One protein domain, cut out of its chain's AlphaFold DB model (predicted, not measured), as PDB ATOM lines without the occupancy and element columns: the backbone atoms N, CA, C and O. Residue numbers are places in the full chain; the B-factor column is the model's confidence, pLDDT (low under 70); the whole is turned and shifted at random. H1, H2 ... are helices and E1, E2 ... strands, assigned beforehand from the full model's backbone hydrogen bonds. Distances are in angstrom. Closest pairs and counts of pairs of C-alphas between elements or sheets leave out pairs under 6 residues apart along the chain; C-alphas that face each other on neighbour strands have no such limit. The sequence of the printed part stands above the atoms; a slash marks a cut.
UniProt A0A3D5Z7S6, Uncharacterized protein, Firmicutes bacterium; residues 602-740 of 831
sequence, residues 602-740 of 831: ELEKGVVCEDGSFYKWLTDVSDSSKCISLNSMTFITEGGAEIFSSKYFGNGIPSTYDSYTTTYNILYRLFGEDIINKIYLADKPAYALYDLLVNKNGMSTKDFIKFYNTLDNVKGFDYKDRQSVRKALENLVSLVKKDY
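AT A GLANCE: This is residues 602 to 740 of the 831 residues of an uncharacterized protein of Firmicutes bacterium (UniProt A0A3D5Z7S6). A body of six helices has a small three-stranded sheet at one end of its longest axis and the far end of H1, with the loop after it, at the other. H5 packs between the sheet and H6, H4 lies beside H5, H6 runs side by side with H2, and H1 crosses the first turns of H2. The printed part has 139 residues, with named elements in the order E1, E2, E3, H1, H2, H3, H4, H5, H6; the sheet, E2 E1 E3, is antiparallel. The class is mostly helix, and the whole is compact, with a radius of gyration of the C-alphas of 15.2 A and spans of 49 by 33 by 30 A.

IN THESE COORDINATES: E1, residues 606 to 609, is 10.2 A long and begins at C-alpha 606 (116.662, 68.690, 103.907). E2 is residues 614 to 616, 7.0 A, and E3 residues 627 to 629, 6.9 A. H1, residues 634 to 649, is 21.9 A long and begins at C-alpha 634 (100.718, 72.822, 106.869). H2 is residues 659 to 671, 18.2 A; H3 residues 673 to 680, 10.5 A; H4 residues 685 to 696, 15.2 A; H5 residues 701 to 712, 16.1 A. H6, residues 719 to 736, is 26.5 A long and ends at C-alpha 736 (100.250, 69.709, 84.629).

HOW THE PARTS SIT: E1 and E2 form a hairpin, with N 607 and O 615 2.8 A apart, within hydrogen-bond range. E1 and E3 are antiparallel, with N 608 and O 628 at 3.0 A. H5 is on the sheet, in two layers, a helix on a sheet; its closest C-alphas to E3 are those of Ile 705 and Ile 628, 6.7 A. H4 only grazes the sheet with residues 686 to 690. H4 and H5 form a helical hairpin at a shallow tilt of 34 degrees, only just short of steep, closest at C-alphas Val 694 and Thr 701, 6.2 A. H5 and H6 form another, at a steep tilt of 40 degrees, closest at C-alphas Phe 707 and Ala 728, 5.6 A. H6 only just touches H2, with 3 pairs of C-alphas within 8 A, the closest Val 736 and Leu 670, 7.0 A, at a shallow tilt of 6 degrees, the same way. H1 touches H2 about perpendicular, at 76 degrees, with C-alphas Gly 639 and Thr 661 4.0 A apart. H3 and H4 touch only at the corner, closest at C-alphas Ile 679 and Pro 685, 5.1 A. Every O i to N i+4 pair is within hydrogen-bond range in H1, H2, H3 and H5, against 7 of 8 in H4 and 12 of 14 in H6.

THE WHOLE: The two C-alphas farthest apart, Ser 622 and Asn 651, are 50.2 A apart. The printed part has no cut, and no link is long. The mean pLDDT of the printed part is 75.7; it is under 70 at residues 602 to 606, 615 to 625, 631 to 632, 650 to 659 and 712 to 721.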
ATOM      1  N   GLU A 602     112.784  60.603 111.933       46.16
ATOM      2  CA  GLU A 602     114.207  60.948 112.015       46.16
ATOM      3  C   GLU A 602     114.435  62.171 111.117       46.16
ATOM      4  O   GLU A 602     114.457  62.094 109.889       46.16
ATOM      5  N   LEU A 603     114.496  63.339 111.763       47.28
ATOM      6  CA  LEU A 603     114.628  64.670 111.177       47.28
ATOM      7  C   LEU A 603     115.986  64.848 110.475       47.28
ATOM      8  O   LEU A 603     116.784  65.707 110.844       47.28
ATOM      9  N   GLU A 604     116.241  64.115 109.394       48.94
ATOM     10  CA  GLU A 604     117.123  64.624 108.349       48.94
ATOM     11  C   GLU A 604     116.396  65.779 107.656       48.94
ATOM     12  O   GLU A 604     115.711  65.601 106.642       48.94
ATOM     13  N   LYS A 605     116.530  66.972 108.242       58.94
ATOM     14  CA  LYS A 605     116.067  68.227 107.652       58.94
ATOM     15  C   LYS A 605     116.839  68.436 106.346       58.94
ATOM     16  O   LYS A 605     118.062  68.577 106.341       58.94
ATOM     17  N   GLY A 606     116.130  68.369 105.226       69.38
ATOM     18  CA  GLY A 606     116.662  68.690 103.907       69.38
ATOM     19  C   GLY A 606     116.327  70.132 103.558       69.38
ATOM     20  O   GLY A 606     115.217  70.594 103.828       69.38
ATOM     21  N   VAL A 607     117.272  70.841 102.957       78.25
ATOM     22  CA  VAL A 607     117.070  72.182 102.408       78.25
ATOM     23  C   VAL A 607     117.255  72.119 100.903       78.25
ATOM     24  O   VAL A 607     118.195  71.487 100.422       78.25
ATOM     25  N   VAL A 608     116.372  72.789 100.167       82.75
ATOM     26  CA  VAL A 608     116.514  72.980  98.723       82.75
ATOM     27  C   VAL A 608     116.616  74.465  98.394       82.75
ATOM     28  O   VAL A 608     115.870  75.274  98.951       82.75
ATOM     29  N   CYS A 609     117.543  74.825  97.510       84.50
ATOM     30  CA  CYS A 609     117.816  76.207  97.113       84.50
ATOM     31  C   CYS A 609     117.351  76.502  95.682       84.50
ATOM     32  O   CYS A 609     117.244  75.592  94.867       84.50
ATOM     33  N   GLU A 610     117.094  77.774  95.347       86.56
ATOM     34  CA  GLU A 610     116.604  78.189  94.014       86.56
ATOM     35  C   GLU A 610     117.456  77.690  92.829       86.56
ATOM     36  O   GLU A 610     116.932  77.555  91.722       86.56
ATOM     37  N   ASP A 611     118.746  77.426  93.042       80.94
ATOM     38  CA  ASP A 611     119.674  76.886  92.039       80.94
ATOM     39  C   ASP A 611     119.569  75.360  91.845       80.94
ATOM     40  O   ASP A 611     120.274  74.796  91.008       80.94
ATOM     41  N   GLY A 612     118.678  74.693  92.585       77.56
ATOM     42  CA  GLY A 612     118.456  73.249  92.543       77.56
ATOM     43  C   GLY A 612     119.353  72.447  93.487       77.56
ATOM     44  O   GLY A 612     119.237  71.221  93.525       77.56
ATOM     45  N   SER A 613     120.237  73.097  94.247       77.56
ATOM     46  CA  SER A 613     121.098  72.406  95.207       77.56
ATOM     47  C   SER A 613     120.302  71.875  96.407       77.56
ATOM     48  O   SER A 613     119.356  72.507  96.886       77.56
ATOM     49  N   PHE A 614     120.685  70.682  96.873       76.31
ATOM     50  CA  PHE A 614     120.092  70.012  98.029       76.31
ATOM     51  C   PHE A 614     121.143  69.835  99.125       76.31
ATOM     52  O   PHE A 614     122.200  69.246  98.889       76.31
ATOM     53  N   TYR A 615     120.829  70.307 100.327       66.88
ATOM     54  CA  TYR A 615     121.711  70.255 101.488       66.88
ATOM     55  C   TYR A 615     121.035  69.506 102.630       66.88
ATOM     56  O   TYR A 615     119.864  69.733 102.933       66.88
ATOM     57  N   LYS A 616     121.784  68.636 103.309       64.44
ATOM     58  CA  LYS A 616     121.371  68.142 104.628       64.44
ATOM     59  C   LYS A 616     121.683  69.234 105.647       64.44
ATOM     60  O   LYS A 616     122.749  69.829 105.580       64.44
ATOM     61  N   TRP A 617     120.798  69.482 106.607       54.28
ATOM     62  CA  TRP A 617     120.911  70.583 107.584       54.28
ATOM     63  C   TRP A 617     122.187  70.568 108.449       54.28
ATOM     64  O   TRP A 617     122.459  71.529 109.156       54.28
ATOM     65  N   LEU A 618     122.986  69.499 108.369       48.22
ATOM     66  CA  LEU A 618     124.337  69.416 108.934       48.22
ATOM     67  C   LEU A 618     125.365  70.307 108.208       48.22
ATOM     68  O   LEU A 618     126.465  70.489 108.717       48.22
ATOM     69  N   THR A 619     125.043  70.847 107.027       52.09
ATOM     70  CA  THR A 619     125.900  71.792 106.295       52.09
ATOM     71  C   THR A 619     125.356  73.213 106.400       52.09
ATOM     72  O   THR A 619     124.204  73.449 106.032       52.09
ATOM     73  N   ASP A 620     126.194  74.156 106.841       52.97
ATOM     74  CA  ASP A 620     125.895  75.592 106.817       52.97
ATOM     75  C   ASP A 620     125.533  76.045 105.394       52.97
ATOM     76  O   ASP A 620     126.345  75.968 104.467       52.97
ATOM     77  N   VAL A 621     124.301  76.531 105.215       56.97
ATOM     78  CA  VAL A 621     123.830  77.093 103.944       56.97
ATOM     79  C   VAL A 621     124.136  78.589 103.940       56.97
ATOM     80  O   VAL A 621     123.551  79.357 104.701       56.97
ATOM     81  N   SER A 622     125.055  79.010 103.069       50.94
ATOM     82  CA  SER A 622     125.609  80.373 103.029       50.94
ATOM     83  C   SER A 622     124.605  81.473 102.655       50.94
ATOM     84  O   SER A 622     124.863  82.645 102.927       50.94
ATOM     85  N   ASP A 623     123.463  81.120 102.057       59.84
ATOM     86  CA  ASP A 623     122.383  82.053 101.715       59.84
ATOM     87  C   ASP A 623     121.005  81.444 102.026       59.84
ATOM     88  O   ASP A 623     120.265  81.008 101.143       59.84
ATOM     89  N   SER A 624     120.644  81.425 103.311       63.56
ATOM     90  CA  SER A 624     119.346  80.927 103.794       63.56
ATOM     91  C   SER A 624     118.131  81.682 103.232       63.56
ATOM     92  O   SER A 624     117.008  81.204 103.364       63.56
ATOM     93  N   SER A 625     118.325  82.830 102.566       69.25
ATOM     94  CA  SER A 625     117.238  83.627 101.982       69.25
ATOM     95  C   SER A 625     116.679  83.063 100.667       69.25
ATOM     96  O   SER A 625     115.571  83.423 100.271       69.25
ATOM     97  N   LYS A 626     117.422  82.170  99.995       78.00
ATOM     98  CA  LYS A 626     117.037  81.536  98.715       78.00
ATOM     99  C   LYS A 626     116.742  80.045  98.835       78.00
ATOM    100  O   LYS A 626     116.627  79.358  97.818       78.00
ATOM    101  N   CYS A 627     116.653  79.534 100.054       79.88
ATOM    102  CA  CYS A 627     116.461  78.119 100.299       79.88
ATOM    103  C   CYS A 627     115.304  77.895 101.265       79.88
ATOM    104  O   CYS A 627     115.030  78.730 102.125       79.88
ATOM    105  N   ILE A 628     114.622  76.761 101.124       78.00
ATOM    106  CA  ILE A 628     113.533  76.366 102.021       78.00
ATOM    107  C   ILE A 628     113.849  75.039 102.685       78.00
ATOM    108  O   ILE A 628     114.448  74.148 102.079       78.00
ATOM    109  N   SER A 629     113.414  74.906 103.933       76.19
ATOM    110  CA  SER A 629     113.488  73.648 104.664       76.19
ATOM    111  C   SER A 629     112.273  72.789 104.330       76.19
ATOM    112  O   SER A 629     111.140  73.230 104.499       76.19
ATOM    113  N   LEU A 630     112.497  71.550 103.901       73.88
ATOM    114  CA  LEU A 630     111.443  70.613 103.506       73.88
ATOM    115  C   LEU A 630     110.977  69.768 104.704       73.88
ATOM    116  O   LEU A 630     111.060  68.542 104.671       73.88
ATOM    117  N   ASN A 631     110.533  70.422 105.784       59.62
ATOM    118  CA  ASN A 631     110.290  69.746 107.070       59.62
ATOM    119  C   ASN A 631     108.814  69.401 107.324       59.62
ATOM    120  O   ASN A 631     108.542  68.408 107.990       59.62
ATOM    121  N   SER A 632     107.869  70.199 106.821       63.62
ATOM    122  CA  SER A 632     106.421  69.961 106.945       63.62
ATOM    123  C   SER A 632     105.649  70.997 106.129       63.62
ATOM    124  O   SER A 632     106.029  72.164 106.148       63.62
ATOM    125  N   MET A 633     104.556  70.602 105.469       71.19
ATOM    126  CA  MET A 633     103.653  71.532 104.779       71.19
ATOM    127  C   MET A 633     102.299  71.541 105.472       71.19
ATOM    128  O   MET A 633     101.568  70.555 105.386       71.19
ATOM    129  N   THR A 634     101.957  72.670 106.091       72.50
ATOM    130  CA  THR A 634     100.718  72.822 106.869       72.50
ATOM    131  C   THR A 634      99.480  72.489 106.028       72.50
ATOM    132  O   THR A 634      98.597  71.769 106.469       72.50
ATOM    133  N   PHE A 635      99.431  72.905 104.759       75.31
ATOM    134  CA  PHE A 635      98.272  72.599 103.909       75.31
ATOM    135  C   PHE A 635      98.145  71.113 103.524       75.31
ATOM    136  O   PHE A 635      97.046  70.682 103.183       75.31
ATOM    137  N   ILE A 636      99.248  70.346 103.521       79.25
ATOM    138  CA  ILE A 636      99.204  68.895 103.274       79.25
ATOM    139  C   ILE A 636      98.664  68.195 104.513       79.25
ATOM    140  O   ILE A 636      97.843  67.298 104.369       79.25
ATOM    141  N   THR A 637      99.117  68.595 105.703       79.50
ATOM    142  CA  THR A 637      98.689  67.981 106.963       79.50
ATOM    143  C   THR A 637      97.236  68.326 107.277       79.50
ATOM    144  O   THR A 637      96.430  67.419 107.431       79.50
ATOM    145  N   GLU A 638      96.865  69.609 107.260       77.62
ATOM    146  CA  GLU A 638      95.501  70.077 107.567       77.62
ATOM    147  C   GLU A 638      94.494  69.655 106.485       77.62
ATOM    148  O   GLU A 638      93.475  69.029 106.769       77.62
ATOM    149  N   GLY A 639      94.805  69.921 105.208       77.69
ATOM    150  CA  GLY A 639      93.933  69.535 104.092       77.69
ATOM    151  C   GLY A 639      93.851  68.017 103.894       77.69
ATOM    152  O   GLY A 639      92.820  67.505 103.457       77.69
ATOM    153  N   GLY A 640      94.924  67.295 104.232       81.12
ATOM    154  CA  GLY A 640      94.965  65.836 104.224       81.12
ATOM    155  C   GLY A 640      94.100  65.229 105.323       81.12
ATOM    156  O   GLY A 640      93.259  64.389 105.010       81.12
ATOM    157  N   ALA A 641      94.238  65.682 106.571       81.69
ATOM    158  CA  ALA A 641      93.447  65.189 107.699       81.69
ATOM    159  C   ALA A 641      91.941  65.427 107.507       81.69
ATOM    160  O   ALA A 641      91.131  64.536 107.777       81.69
ATOM    161  N   GLU A 642      91.558  66.576 106.948       77.12
ATOM    162  CA  GLU A 642      90.162  66.878 106.625       77.12
ATOM    163  C   GLU A 642      89.580  65.895 105.599       77.12
ATOM    164  O   GLU A 642      88.491  65.344 105.779       77.12
ATOM    165  N   ILE A 643      90.320  65.613 104.525       78.00
ATOM    166  CA  ILE A 643      89.851  64.697 103.479       78.00
ATOM    167  C   ILE A 643      89.888  63.244 103.954       78.00
ATOM    168  O   ILE A 643      88.952  62.494 103.671       78.00
ATOM    169  N   PHE A 644      90.923  62.834 104.689       82.88
ATOM    170  CA  PHE A 644      91.038  61.476 105.223       82.88
ATOM    171  C   PHE A 644      89.936  61.175 106.235       82.88
ATOM    172  O   PHE A 644      89.255  60.159 106.094       82.88
ATOM    173  N   SER A 645      89.712  62.059 107.207       80.69
ATOM    174  CA  SER A 645      88.631  61.888 108.182       80.69
ATOM    175  C   SER A 645      87.274  61.753 107.486       80.69
ATOM    176  O   SER A 645      86.528  60.811 107.753       80.69
ATOM    177  N   SER A 646      87.007  62.608 106.499       76.12
ATOM    178  CA  SER A 646      85.782  62.567 105.695       76.12
ATOM    179  C   SER A 646      85.633  61.269 104.910       76.12
ATOM    180  O   SER A 646      84.565  60.666 104.911       76.12
ATOM    181  N   LYS A 647      86.701  60.817 104.244       78.19
ATOM    182  CA  LYS A 647      86.703  59.599 103.426       78.19
ATOM    183  C   LYS A 647      86.437  58.348 104.263       78.19
ATOM    184  O   LYS A 647      85.741  57.445 103.805       78.19
ATOM    185  N   TYR A 648      87.039  58.268 105.448       81.06
ATOM    186  CA  TYR A 648      86.995  57.063 106.275       81.06
ATOM    187  C   TYR A 648      85.835  57.045 107.273       81.06
ATOM    188  O   TYR A 648      85.381  55.958 107.633       81.06
ATOM    189  N   PHE A 649      85.350  58.211 107.709       81.19
ATOM    190  CA  PHE A 649      84.442  58.311 108.854       81.19
ATOM    191  C   PHE A 649      83.216  59.217 108.637       81.19
ATOM    192  O   PHE A 649      82.341  59.244 109.500       81.19
ATOM    193  N   GLY A 650      83.104  59.920 107.504       66.06
ATOM    194  CA  GLY A 650      82.002  60.845 107.206       66.06
ATOM    195  C   GLY A 650      81.265  60.552 105.891       66.06
ATOM    196  O   GLY A 650      81.734  59.814 105.032       66.06
ATOM    197  N   ASN A 651      80.087  61.166 105.710       48.59
ATOM    198  CA  ASN A 651      79.300  61.115 104.460       48.59
ATOM    199  C   ASN A 651      79.580  62.300 103.508       48.59
ATOM    200  O   ASN A 651      78.790  62.582 102.604       48.59
ATOM    201  N   GLY A 652      80.690  63.012 103.698       47.34
ATOM    202  CA  GLY A 652      81.099  64.121 102.843       47.34
ATOM    203  C   GLY A 652      82.141  64.999 103.518       47.34
ATOM    204  O   GLY A 652      82.138  65.119 104.738       47.34
ATOM    205  N   ILE A 653      83.014  65.595 102.700       46.25
ATOM    206  CA  ILE A 653      83.991  66.601 103.128       46.25
ATOM    207  C   ILE A 653      83.202  67.708 103.837       46.25
ATOM    208  O   ILE A 653      82.304  68.274 103.200       46.25
ATOM    209  N   PRO A 654      83.451  67.992 105.126       41.44
ATOM    210  CA  PRO A 654      82.790  69.096 105.797       41.44
ATOM    211  C   PRO A 654      83.032  70.353 104.971       41.44
ATOM    212  O   PRO A 654      84.074  70.581 104.351       41.44
ATOM    213  N   SER A 655      82.016  71.186 104.931       40.44
ATOM    214  CA  SER A 655      82.066  72.472 104.271       40.44
ATOM    215  C   SER A 655      82.885  73.470 105.099       40.44
ATOM    216  O   SER A 655      82.409  74.557 105.405       40.44
ATOM    217  N   THR A 656      84.083  73.106 105.541       42.44
ATOM    218  CA  THR A 656      85.028  74.011 106.189       42.44
ATOM    219  C   THR A 656      85.921  74.563 105.091       42.44
ATOM    220  O   THR A 656      86.914  73.997 104.653       42.44
ATOM    221  N   TYR A 657      85.408  75.669 104.554       51.41
ATOM    222  CA  TYR A 657      85.857  76.454 103.414       51.41
ATOM    223  C   TYR A 657      87.245  77.072 103.613       51.41
ATOM    224  O   TYR A 657      87.384  78.298 103.679       51.41
ATOM    225  N   ASP A 658      88.280  76.242 103.698       60.91
ATOM    226  CA  ASP A 658      89.656  76.705 103.768       60.91
ATOM    227  C   ASP A 658      90.449  76.421 102.482       60.91
ATOM    228  O   ASP A 658      90.118  75.599 101.614       60.91
ATOM    229  N   SER A 659      91.512  77.195 102.302       64.94
ATOM    230  CA  SER A 659      92.406  77.043 101.161       64.94
ATOM    231  C   SER A 659      93.154  75.716 101.174       64.94
ATOM    232  O   SER A 659      93.626  75.302 100.119       64.94
ATOM    233  N   TYR A 660      93.352  75.104 102.345       74.94
ATOM    234  CA  TYR A 660      94.192  73.924 102.503       74.94
ATOM    235  C   TYR A 660      93.492  72.714 101.898       74.94
ATOM    236  O   TYR A 660      94.028  72.093 100.980       74.94
ATOM    237  N   THR A 661      92.235  72.500 102.275       75.44
ATOM    238  CA  THR A 661      91.348  71.477 101.715       75.44
ATOM    239  C   THR A 661      91.138  71.688 100.216       75.44
ATOM    240  O   THR A 661      91.197  70.745  99.424       75.44
ATOM    241  N   THR A 662      90.965  72.941  99.777       76.38
ATOM    242  CA  THR A 662      90.833  73.272  98.345       76.38
ATOM    243  C   THR A 662      92.116  72.960  97.565       76.38
ATOM    244  O   THR A 662      92.071  72.354  96.493       76.38
ATOM    245  N   THR A 663      93.276  73.335  98.109       79.94
ATOM    246  CA  THR A 663      94.593  73.064  97.510       79.94
ATOM    247  C   THR A 663      94.837  71.567  97.387       79.94
ATOM    248  O   THR A 663      95.265  71.085  96.338       79.94
ATOM    249  N   TYR A 664      94.524  70.818  98.439       82.06
ATOM    250  CA  TYR A 664      94.713  69.380  98.473       82.06
ATOM    251  C   TYR A 664      93.777  68.655  97.485       82.06
ATOM    252  O   TYR A 664      94.229  67.789  96.736       82.06
ATOM    253  N   ASN A 665      92.516  69.089  97.359       80.56
ATOM    254  CA  ASN A 665      91.591  68.609  96.319       80.56
ATOM    255  C   ASN A 665      92.101  68.869  94.891       80.56
ATOM    256  O   ASN A 665      91.945  68.020  94.009       80.56
ATOM    257  N   ILE A 666      92.730  70.025  94.645       86.06
ATOM    258  CA  ILE A 666      93.363  70.324  93.350       86.06
ATOM    259  C   ILE A 666      94.487  69.321  93.067       86.06
ATOM    260  O   ILE A 666      94.552  68.781  91.963       86.06
ATOM    261  N   LEU A 667      95.340  69.026  94.051       88.12
ATOM    262  CA  LEU A 667      96.401  68.025  93.901       88.12
ATOM    263  C   LEU A 667      95.829  66.632  93.601       88.12
ATOM    264  O   LEU A 667      96.292  65.975  92.669       88.12
ATOM    265  N   TYR A 668      94.782  66.222  94.318       86.50
ATOM    266  CA  TYR A 668      94.047  64.978  94.069       86.50
ATOM    267  C   TYR A 668      93.525  64.894  92.635       86.50
ATOM    268  O   TYR A 668      93.696  63.881  91.960       86.50
ATOM    269  N   ARG A 669      92.925  65.982  92.139       85.81
ATOM    270  CA  ARG A 669      92.397  66.047  90.773       85.81
ATOM    271  C   ARG A 669      93.496  65.969  89.712       85.81
ATOM    272  O   ARG A 669      93.259  65.406  88.646       85.81
ATOM    273  N   LEU A 670      94.664  66.552  89.975       89.44
ATOM    274  CA  LEU A 670      95.775  66.593  89.023       89.44
ATOM    275  C   LEU A 670      96.556  65.279  88.955       89.44
ATOM    276  O   LEU A 670      96.927  64.854  87.864       89.44
ATOM    277  N   PHE A 671      96.823  64.658  90.104       90.31
ATOM    278  CA  PHE A 671      97.759  63.534  90.203       90.31
ATOM    279  C   PHE A 671      97.098  62.208  90.586       90.31
ATOM    280  O   PHE A 671      97.722  61.158  90.467       90.31
ATOM    281  N   GLY A 672      95.835  62.240  90.999       86.25
ATOM    282  CA  GLY A 672      95.115  61.068  91.469       86.25
ATOM    283  C   GLY A 672      95.370  60.767  92.944       86.25
ATOM    284  O   GLY A 672      96.397  61.112  93.533       86.25
ATOM    285  N   GLU A 673      94.392  60.088  93.527       82.12
ATOM    286  CA  GLU A 673      94.320  59.763  94.946       82.12
ATOM    287  C   GLU A 673      95.532  58.966  95.451       82.12
ATOM    288  O   GLU A 673      96.140  59.338  96.452       82.12
ATOM    289  N   ASP A 674      95.935  57.911  94.737       84.62
ATOM    290  CA  ASP A 674      97.033  57.031  95.158       84.62
ATOM    291  C   ASP A 674      98.360  57.778  95.335       84.62
ATOM    292  O   ASP A 674      99.138  57.479  96.243       84.62
ATOM    293  N   ILE A 675      98.636  58.750  94.460       89.00
ATOM    294  CA  ILE A 675      99.874  59.531  94.502       89.00
ATOM    295  C   ILE A 675      99.834  60.506  95.674       89.00
ATOM    296  O   ILE A 675     100.803  60.592  96.427       89.00
ATOM    297  N   ILE A 676      98.725  61.225  95.850       88.12
ATOM    298  CA  ILE A 676      98.635  62.244  96.900       88.12
ATOM    299  C   ILE A 676      98.558  61.617  98.294       88.12
ATOM    300  O   ILE A 676      99.202  62.121  99.212       88.12
ATOM    301  N   ASN A 677      97.898  60.468  98.443       85.50
ATOM    302  CA  ASN A 677      97.903  59.714  99.698       85.50
ATOM    303  C   ASN A 677      99.307  59.283 100.100       85.50
ATOM    304  O   ASN A 677      99.699  59.469 101.246       85.50
ATOM    305  N   LYS A 678     100.109  58.789  99.151       83.88
ATOM    306  CA  LYS A 678     101.512  58.451  99.421       83.88
ATOM    307  C   LYS A 678     102.342  59.658  99.846       83.88
ATOM    308  O   LYS A 678     103.283  59.480 100.605       83.88
ATOM    309  N   ILE A 679     102.018  60.859  99.360       86.25
ATOM    310  CA  ILE A 679     102.691  62.096  99.775       86.25
ATOM    311  C   ILE A 679     102.268  62.494 101.188       86.25
ATOM    312  O   ILE A 679     103.135  62.825 101.986       86.25
ATOM    313  N   TYR A 680     100.972  62.453 101.506       85.50
ATOM    314  CA  TYR A 680     100.465  62.766 102.848       85.50
ATOM    315  C   TYR A 680     101.047  61.831 103.916       85.50
ATOM    316  O   TYR A 680     101.479  62.296 104.964       85.50
ATOM    317  N   LEU A 681     101.152  60.538 103.600       81.31
ATOM    318  CA  LEU A 681     101.673  59.493 104.489       81.31
ATOM    319  C   LEU A 681     103.197  59.291 104.353       81.31
ATOM    320  O   LEU A 681     103.731  58.281 104.815       81.31
ATOM    321  N   ALA A 682     103.903  60.185 103.651       78.19
ATOM    322  CA  ALA A 682     105.354  60.105 103.518       78.19
ATOM    323  C   ALA A 682     106.044  60.564 104.810       78.19
ATOM    324  O   ALA A 682     105.588  61.485 105.482       78.19
ATOM    325  N   ASP A 683     107.217  59.998 105.086       71.69
ATOM    326  CA  ASP A 683     108.136  60.478 106.126       71.69
ATOM    327  C   ASP A 683     108.517  61.960 105.924       71.69
ATOM    328  O   ASP A 683     108.675  62.717 106.883       71.69
ATOM    329  N   LYS A 684     108.637  62.378 104.655       76.38
ATOM    330  CA  LYS A 684     108.985  63.735 104.219       76.38
ATOM    331  C   LYS A 684     107.985  64.232 103.165       76.38
ATOM    332  O   LYS A 684     108.328  64.296 101.979       76.38
ATOM    333  N   PRO A 685     106.765  64.644 103.560       80.56
ATOM    334  CA  PRO A 685     105.702  65.027 102.621       80.56
ATOM    335  C   PRO A 685     106.113  66.197 101.716       80.56
ATOM    336  O   PRO A 685     105.870  66.186 100.510       80.56
ATOM    337  N   ALA A 686     106.830  67.178 102.274       81.06
ATOM    338  CA  ALA A 686     107.365  68.317 101.530       81.06
ATOM    339  C   ALA A 686     108.369  67.899 100.439       81.06
ATOM    340  O   ALA A 686     108.342  68.430  99.329       81.06
ATOM    341  N   TYR A 687     109.242  66.931 100.740       83.31
ATOM    342  CA  TYR A 687     110.203  66.403  99.772       83.31
ATOM    343  C   TYR A 687     109.525  65.525  98.720       83.31
ATOM    344  O   TYR A 687     109.837  65.639  97.537       83.31
ATOM    345  N   ALA A 688     108.565  64.692  99.117       86.88
ATOM    346  CA  ALA A 688     107.792  63.885  98.180       86.88
ATOM    347  C   ALA A 688     107.021  64.769  97.182       86.88
ATOM    348  O   ALA A 688     106.991  64.471  95.985       86.88
ATOM    349  N   LEU A 689     106.475  65.903  97.641       89.25
ATOM    350  CA  LEU A 689     105.870  66.893  96.753       89.25
ATOM    351  C   LEU A 689     106.911  67.598  95.870       89.25
ATOM    352  O   LEU A 689     106.651  67.798  94.684       89.25
ATOM    353  N   TYR A 690     108.082  67.953  96.409       89.31
ATOM    354  CA  TYR A 690     109.187  68.504  95.615       89.31
ATOM    355  C   TYR A 690     109.577  67.565  94.471       89.31
ATOM    356  O   TYR A 690     109.610  67.980  93.316       89.31
ATOM    357  N   ASP A 691     109.806  66.288  94.774       89.62
ATOM    358  CA  ASP A 691     110.145  65.271  93.783       89.62
ATOM    359  C   ASP A 691     109.041  65.117  92.727       89.62
ATOM    360  O   ASP A 691     109.319  65.065  91.526       89.62
ATOM    361  N   LEU A 692     107.773  65.121  93.152       92.69
ATOM    362  CA  LEU A 692     106.645  65.074  92.229       92.69
ATOM    363  C   LEU A 692     106.621  66.291  91.295       92.69
ATOM    364  O   LEU A 692     106.515  66.130  90.080       92.69
ATOM    365  N   LEU A 693     106.693  67.507  91.831       92.62
ATOM    366  CA  LEU A 693     106.490  68.715  91.033       92.62
ATOM    367  C   LEU A 693     107.720  69.070  90.195       92.62
ATOM    368  O   LEU A 693     107.581  69.387  89.013       92.62
ATOM    369  N   VAL A 694     108.914  68.994  90.778       92.50
ATOM    370  CA  VAL A 694     110.166  69.412  90.139       92.50
ATOM    371  C   VAL A 694     110.758  68.281  89.311       92.50
ATOM    372  O   VAL A 694     110.848  68.399  88.089       92.50
ATOM    373  N   ASN A 695     111.101  67.157  89.944       88.62
ATOM    374  CA  ASN A 695     111.840  66.090  89.264       88.62
ATOM    375  C   ASN A 695     110.968  65.328  88.257       88.62
ATOM    376  O   ASN A 695     111.449  64.956  87.187       88.62
ATOM    377  N   LYS A 696     109.687  65.098  88.578       91.62
ATOM    378  CA  LYS A 696     108.775  64.306  87.731       91.62
ATOM    379  C   LYS A 696     107.929  65.134  86.763       91.62
ATOM    380  O   LYS A 696     107.599  64.631  85.694       91.62
ATOM    381  N   ASN A 697     107.581  66.376  87.109       90.62
ATOM    382  CA  ASN A 697     106.679  67.216  86.303       90.62
ATOM    383  C   ASN A 697     107.328  68.502  85.755       90.62
ATOM    384  O   ASN A 697     106.667  69.272  85.059       90.62
ATOM    385  N   GLY A 698     108.623  68.728  86.004       89.31
ATOM    386  CA  GLY A 698     109.393  69.791  85.356       89.31
ATOM    387  C   GLY A 698     109.119  71.207  85.872       89.31
ATOM    388  O   GLY A 698     109.441  72.174  85.180       89.31
ATOM    389  N   MET A 699     108.537  71.359  87.066       93.50
ATOM    390  CA  MET A 699     108.508  72.648  87.765       93.50
ATOM    391  C   MET A 699     109.944  73.080  88.081       93.50
ATOM    392  O   MET A 699     110.755  72.261  88.498       93.50
ATOM    393  N   SER A 700     110.290  74.360  87.922       92.75
ATOM    394  CA  SER A 700     111.608  74.820  88.374       92.75
ATOM    395  C   SER A 700     111.670  74.838  89.906       92.75
ATOM    396  O   SER A 700     110.676  75.148  90.565       92.75
ATOM    397  N   THR A 701     112.836  74.572  90.500       90.56
ATOM    398  CA  THR A 701     113.020  74.649  91.962       90.56
ATOM    399  C   THR A 701     112.635  76.017  92.521       90.56
ATOM    400  O   THR A 701     112.019  76.116  93.579       90.56
ATOM    401  N   LYS A 702     112.919  77.087  91.773       90.00
ATOM    402  CA  LYS A 702     112.502  78.448  92.111       90.00
ATOM    403  C   LYS A 702     110.981  78.614  92.154       90.00
ATOM    404  O   LYS A 702     110.453  79.222  93.087       90.00
ATOM    405  N   ASP A 703     110.268  78.082  91.162       90.06
ATOM    406  CA  ASP A 703     108.804  78.126  91.141       90.06
ATOM    407  C   ASP A 703     108.207  77.263  92.251       90.06
ATOM    408  O   ASP A 703     107.228  77.678  92.869       90.06
ATOM    409  N   PHE A 704     108.835  76.125  92.566       90.44
ATOM    410  CA  PHE A 704     108.454  75.301  93.709       90.44
ATOM    411  C   PHE A 704     108.621  76.053  95.027       90.44
ATOM    412  O   PHE A 704     107.686  76.087  95.815       90.44
ATOM    413  N   ILE A 705     109.764  76.706  95.262       87.50
ATOM    414  CA  ILE A 705     110.002  77.505  96.475       87.50
ATOM    415  C   ILE A 705     108.947  78.602  96.615       87.50
ATOM    416  O   ILE A 705     108.390  78.815  97.692       87.50
ATOM    417  N   LYS A 706     108.625  79.281  95.512       87.00
ATOM    418  CA  LYS A 706     107.579  80.301  95.502       87.00
ATOM    419  C   LYS A 706     106.203  79.709  95.795       87.00
ATOM    420  O   LYS A 706     105.464  80.290  96.584       87.00
ATOM    421  N   PHE A 707     105.858  78.586  95.169       87.69
ATOM    422  CA  PHE A 707     104.618  77.851  95.410       87.69
ATOM    423  C   PHE A 707     104.508  77.428  96.882       87.69
ATOM    424  O   PHE A 707     103.531  77.776  97.540       87.69
ATOM    425  N   TYR A 708     105.556  76.796  97.413       83.62
ATOM    426  CA  TYR A 708     105.689  76.359  98.801       83.62
ATOM    427  C   TYR A 708     105.454  77.520  99.769       83.62
ATOM    428  O   TYR A 708     104.528  77.487 100.573       83.62
ATOM    429  N   ASN A 709     106.237  78.593  99.636       80.31
ATOM    430  CA  ASN A 709     106.147  79.753 100.519       80.31
ATOM    431  C   ASN A 709     104.807  80.483 100.389       80.31
ATOM    432  O   ASN A 709     104.345  81.081 101.355       80.31
ATOM    433  N   THR A 710     104.179  80.464  99.210       81.56
ATOM    434  CA  THR A 710     102.857  81.080  99.024       81.56
ATOM    435  C   THR A 710     101.777  80.317  99.786       81.56
ATOM    436  O   THR A 710     100.841  80.945 100.262       81.56
ATOM    437  N   LEU A 711     101.896  78.993  99.909       77.12
ATOM    438  CA  LEU A 711     100.910  78.163 100.603       77.12
ATOM    439  C   LEU A 711     101.167  78.055 102.112       77.12
ATOM    440  O   LEU A 711     100.214  78.061 102.883       77.12
ATOM    441  N   ASP A 712     102.430  77.990 102.541       69.62
ATOM    442  CA  ASP A 712     102.793  77.756 103.949       69.62
ATOM    443  C   ASP A 712     102.756  79.035 104.816       69.62
ATOM    444  O   ASP A 712     102.584  78.968 106.029       69.62
ATOM    445  N   ASN A 713     102.844  80.230 104.210       60.38
ATOM    446  CA  ASN A 713     102.814  81.505 104.946       60.38
ATOM    447  C   ASN A 713     101.409  82.042 105.260       60.38
ATOM    448  O   ASN A 713     101.291  83.085 105.907       60.38
ATOM    449  N   VAL A 714     100.335  81.387 104.814       59.03
ATOM    450  CA  VAL A 714      98.985  81.932 105.000       59.03
ATOM    451  C   VAL A 714      98.418  81.480 106.340       59.03
ATOM    452  O   VAL A 714      97.918  80.368 106.455       59.03
ATOM    453  N   LYS A 715      98.504  82.340 107.362       48.81
ATOM    454  CA  LYS A 715      97.921  82.122 108.697       48.81
ATOM    455  C   LYS A 715      96.713  83.040 108.893       48.81
ATOM    456  O   LYS A 715      96.873  84.183 109.305       48.81
ATOM    457  N   GLY A 716      95.512  82.537 108.604       49.31
ATOM    458  CA  GLY A 716      94.269  83.320 108.667       49.31
ATOM    459  C   GLY A 716      94.095  84.231 107.443       49.31
ATOM    460  O   GLY A 716      94.987  84.984 107.073       49.31
ATOM    461  N   PHE A 717      92.957  84.128 106.760       51.34
ATOM    462  CA  PHE A 717      92.807  84.646 105.395       51.34
ATOM    463  C   PHE A 717      92.377  86.120 105.309       51.34
ATOM    464  O   PHE A 717      91.185  86.417 105.387       51.34
ATOM    465  N   ASP A 718      93.325  87.015 105.006       50.34
ATOM    466  CA  ASP A 718      93.053  88.302 104.343       50.34
ATOM    467  C   ASP A 718      92.839  88.079 102.820       50.34
ATOM    468  O   ASP A 718      93.396  87.172 102.196       50.34
ATOM    469  N   TYR A 719      92.012  88.911 102.181       47.69
ATOM    470  CA  TYR A 719      91.604  88.812 100.771       47.69
ATOM    471  C   TYR A 719      92.783  88.898  99.780       47.69
ATOM    472  O   TYR A 719      92.723  88.335  98.683       47.69
ATOM    473  N   LYS A 720      93.879  89.579 100.144       52.81
ATOM    474  CA  LYS A 720      95.087  89.678  99.301       52.81
ATOM    475  C   LYS A 720      95.868  88.365  99.212       52.81
ATOM    476  O   LYS A 720      96.429  88.076  98.153       52.81
ATOM    477  N   ASP A 721      95.845  87.548 100.259       67.88
ATOM    478  CA  ASP A 721      96.569  86.274 100.289       67.88
ATOM    479  C   ASP A 721      95.897  85.232  99.379       67.88
ATOM    480  O   ASP A 721      96.573  84.475  98.678       67.88
ATOM    481  N   ARG A 722      94.567  85.302  99.238       71.88
ATOM    482  CA  ARG A 722      93.769  84.447  98.333       71.88
ATOM    483  C   ARG A 722      94.152  84.592  96.857       71.88
ATOM    484  O   ARG A 722      94.202  83.602  96.128       71.88
ATOM    485  N   GLN A 723      94.469  85.806  96.397       75.75
ATOM    486  CA  GLN A 723      94.894  86.045  95.007       75.75
ATOM    487  C   GLN A 723      96.240  85.390  94.686       75.75
ATOM    488  O   GLN A 723      96.407  84.804  93.613       75.75
ATOM    489  N   SER A 724      97.193  85.487  95.612       79.31
ATOM    490  CA  SER A 724      98.519  84.888  95.462       79.31
ATOM    491  C   SER A 724      98.433  83.364  95.462       79.31
ATOM    492  O   SER A 724      99.005  82.731  94.572       79.31
ATOM    493  N   VAL A 725      97.646  82.794  96.383       80.06
ATOM    494  CA  VAL A 725      97.377  81.350  96.462       80.06
ATOM    495  C   VAL A 725      96.736  80.835  95.176       80.06
ATOM    496  O   VAL A 725      97.266  79.905  94.568       80.06
ATOM    497  N   ARG A 726      95.665  81.479  94.681       83.56
ATOM    498  CA  ARG A 726      95.061  81.073  93.402       83.56
ATOM    499  C   ARG A 726      96.069  81.127  92.270       83.56
ATOM    500  O   ARG A 726      96.148  80.179  91.504       83.56
ATOM    501  N   LYS A 727      96.841  82.207  92.145       85.38
ATOM    502  CA  LYS A 727      97.806  82.335  91.048       85.38
ATOM    503  C   LYS A 727      98.881  81.246  91.101       85.38
ATOM    504  O   LYS A 727      99.276  80.732  90.058       85.38
ATOM    505  N   ALA A 728      99.351  80.888  92.296       87.38
ATOM    506  CA  ALA A 728     100.277  79.773  92.474       87.38
ATOM    507  C   ALA A 728      99.650  78.443  92.017       87.38
ATOM    508  O   ALA A 728     100.293  77.683  91.292       87.38
ATOM    509  N   LEU A 729      98.381  78.205  92.359       88.06
ATOM    510  CA  LEU A 729      97.646  77.001  91.965       88.06
ATOM    511  C   LEU A 729      97.286  76.974  90.477       88.06
ATOM    512  O   LEU A 729      97.409  75.929  89.853       88.06
ATOM    513  N   GLU A 730      96.926  78.102  89.867       88.00
ATOM    514  CA  GLU A 730      96.711  78.209  88.419       88.00
ATOM    515  C   GLU A 730      97.991  77.918  87.639       88.00
ATOM    516  O   GLU A 730      97.944  77.218  86.629       88.00
ATOM    517  N   ASN A 731      99.142  78.404  88.116       90.00
ATOM    518  CA  ASN A 731     100.431  78.089  87.509       90.00
ATOM    519  C   ASN A 731     100.719  76.583  87.585       90.00
ATOM    520  O   ASN A 731     101.048  75.985  86.560       90.00
ATOM    521  N   LEU A 732     100.534  75.962  88.757       91.38
ATOM    522  CA  LEU A 732     100.665  74.511  88.934       91.38
ATOM    523  C   LEU A 732      99.716  73.739  88.005       91.38
ATOM    524  O   LEU A 732     100.141  72.838  87.286       91.38
ATOM    525  N   VAL A 733      98.437  74.109  87.981       91.00
ATOM    526  CA  VAL A 733      97.430  73.474  87.129       91.00
ATOM    527  C   VAL A 733      97.814  73.608  85.658       91.00
ATOM    528  O   VAL A 733      97.760  72.628  84.929       91.00
ATOM    529  N   SER A 734      98.259  74.787  85.219       89.94
ATOM    530  CA  SER A 734      98.665  75.016  83.828       89.94
ATOM    531  C   SER A 734      99.916  74.232  83.420       89.94
ATOM    532  O   SER A 734     100.050  73.871  82.249       89.94
ATOM    533  N   LEU A 735     100.810  73.951  84.378       89.44
ATOM    534  CA  LEU A 735     101.995  73.120  84.177       89.44
ATOM    535  C   LEU A 735     101.595  71.664  83.896       89.44
ATOM    536  O   LEU A 735     102.119  71.059  82.965       89.44
ATOM    537  N   VAL A 736     100.647  71.128  84.671       89.50
ATOM    538  CA  VAL A 736     100.250  69.709  84.629       89.50
ATOM    539  C   VAL A 736      99.154  69.440  83.589       89.50
ATOM    540  O   VAL A 736      99.195  68.438  82.880       89.50
ATOM    541  N   LYS A 737      98.178  70.347  83.455       88.62
ATOM    542  CA  LYS A 737      96.993  70.224  82.593       88.62
ATOM    543  C   LYS A 737      96.765  71.508  81.787       88.62
ATOM    544  O   LYS A 737      96.102  72.444  82.225       88.62
ATOM    545  N   LYS A 738      97.306  71.559  80.566       84.75
ATOM    546  CA  LYS A 738      97.263  72.761  79.702       84.75
ATOM    547  C   LYS A 738      95.849  73.204  79.312       84.75
ATOM    548  O   LYS A 738      95.620  74.392  79.099       84.75
ATOM    549  N   ASP A 739      94.912  72.269  79.224       83.25
ATOM    550  CA  ASP A 739      93.513  72.478  78.854       83.25
ATOM    551  C   ASP A 739      92.573  72.520  80.071       83.25
ATOM    552  O   ASP A 739      91.370  72.328  79.925       83.25
ATOM    553  N   TYR A 740      93.090  72.807  81.273       83.75
ATOM    554  CA  TYR A 740      92.316  72.775  82.523       83.75
ATOM    555  C   TYR A 740      91.042  73.630  82.526       83.75
ATOM    556  O   TYR A 740      90.150  73.383  83.328       83.75
TER     557      TYR A 740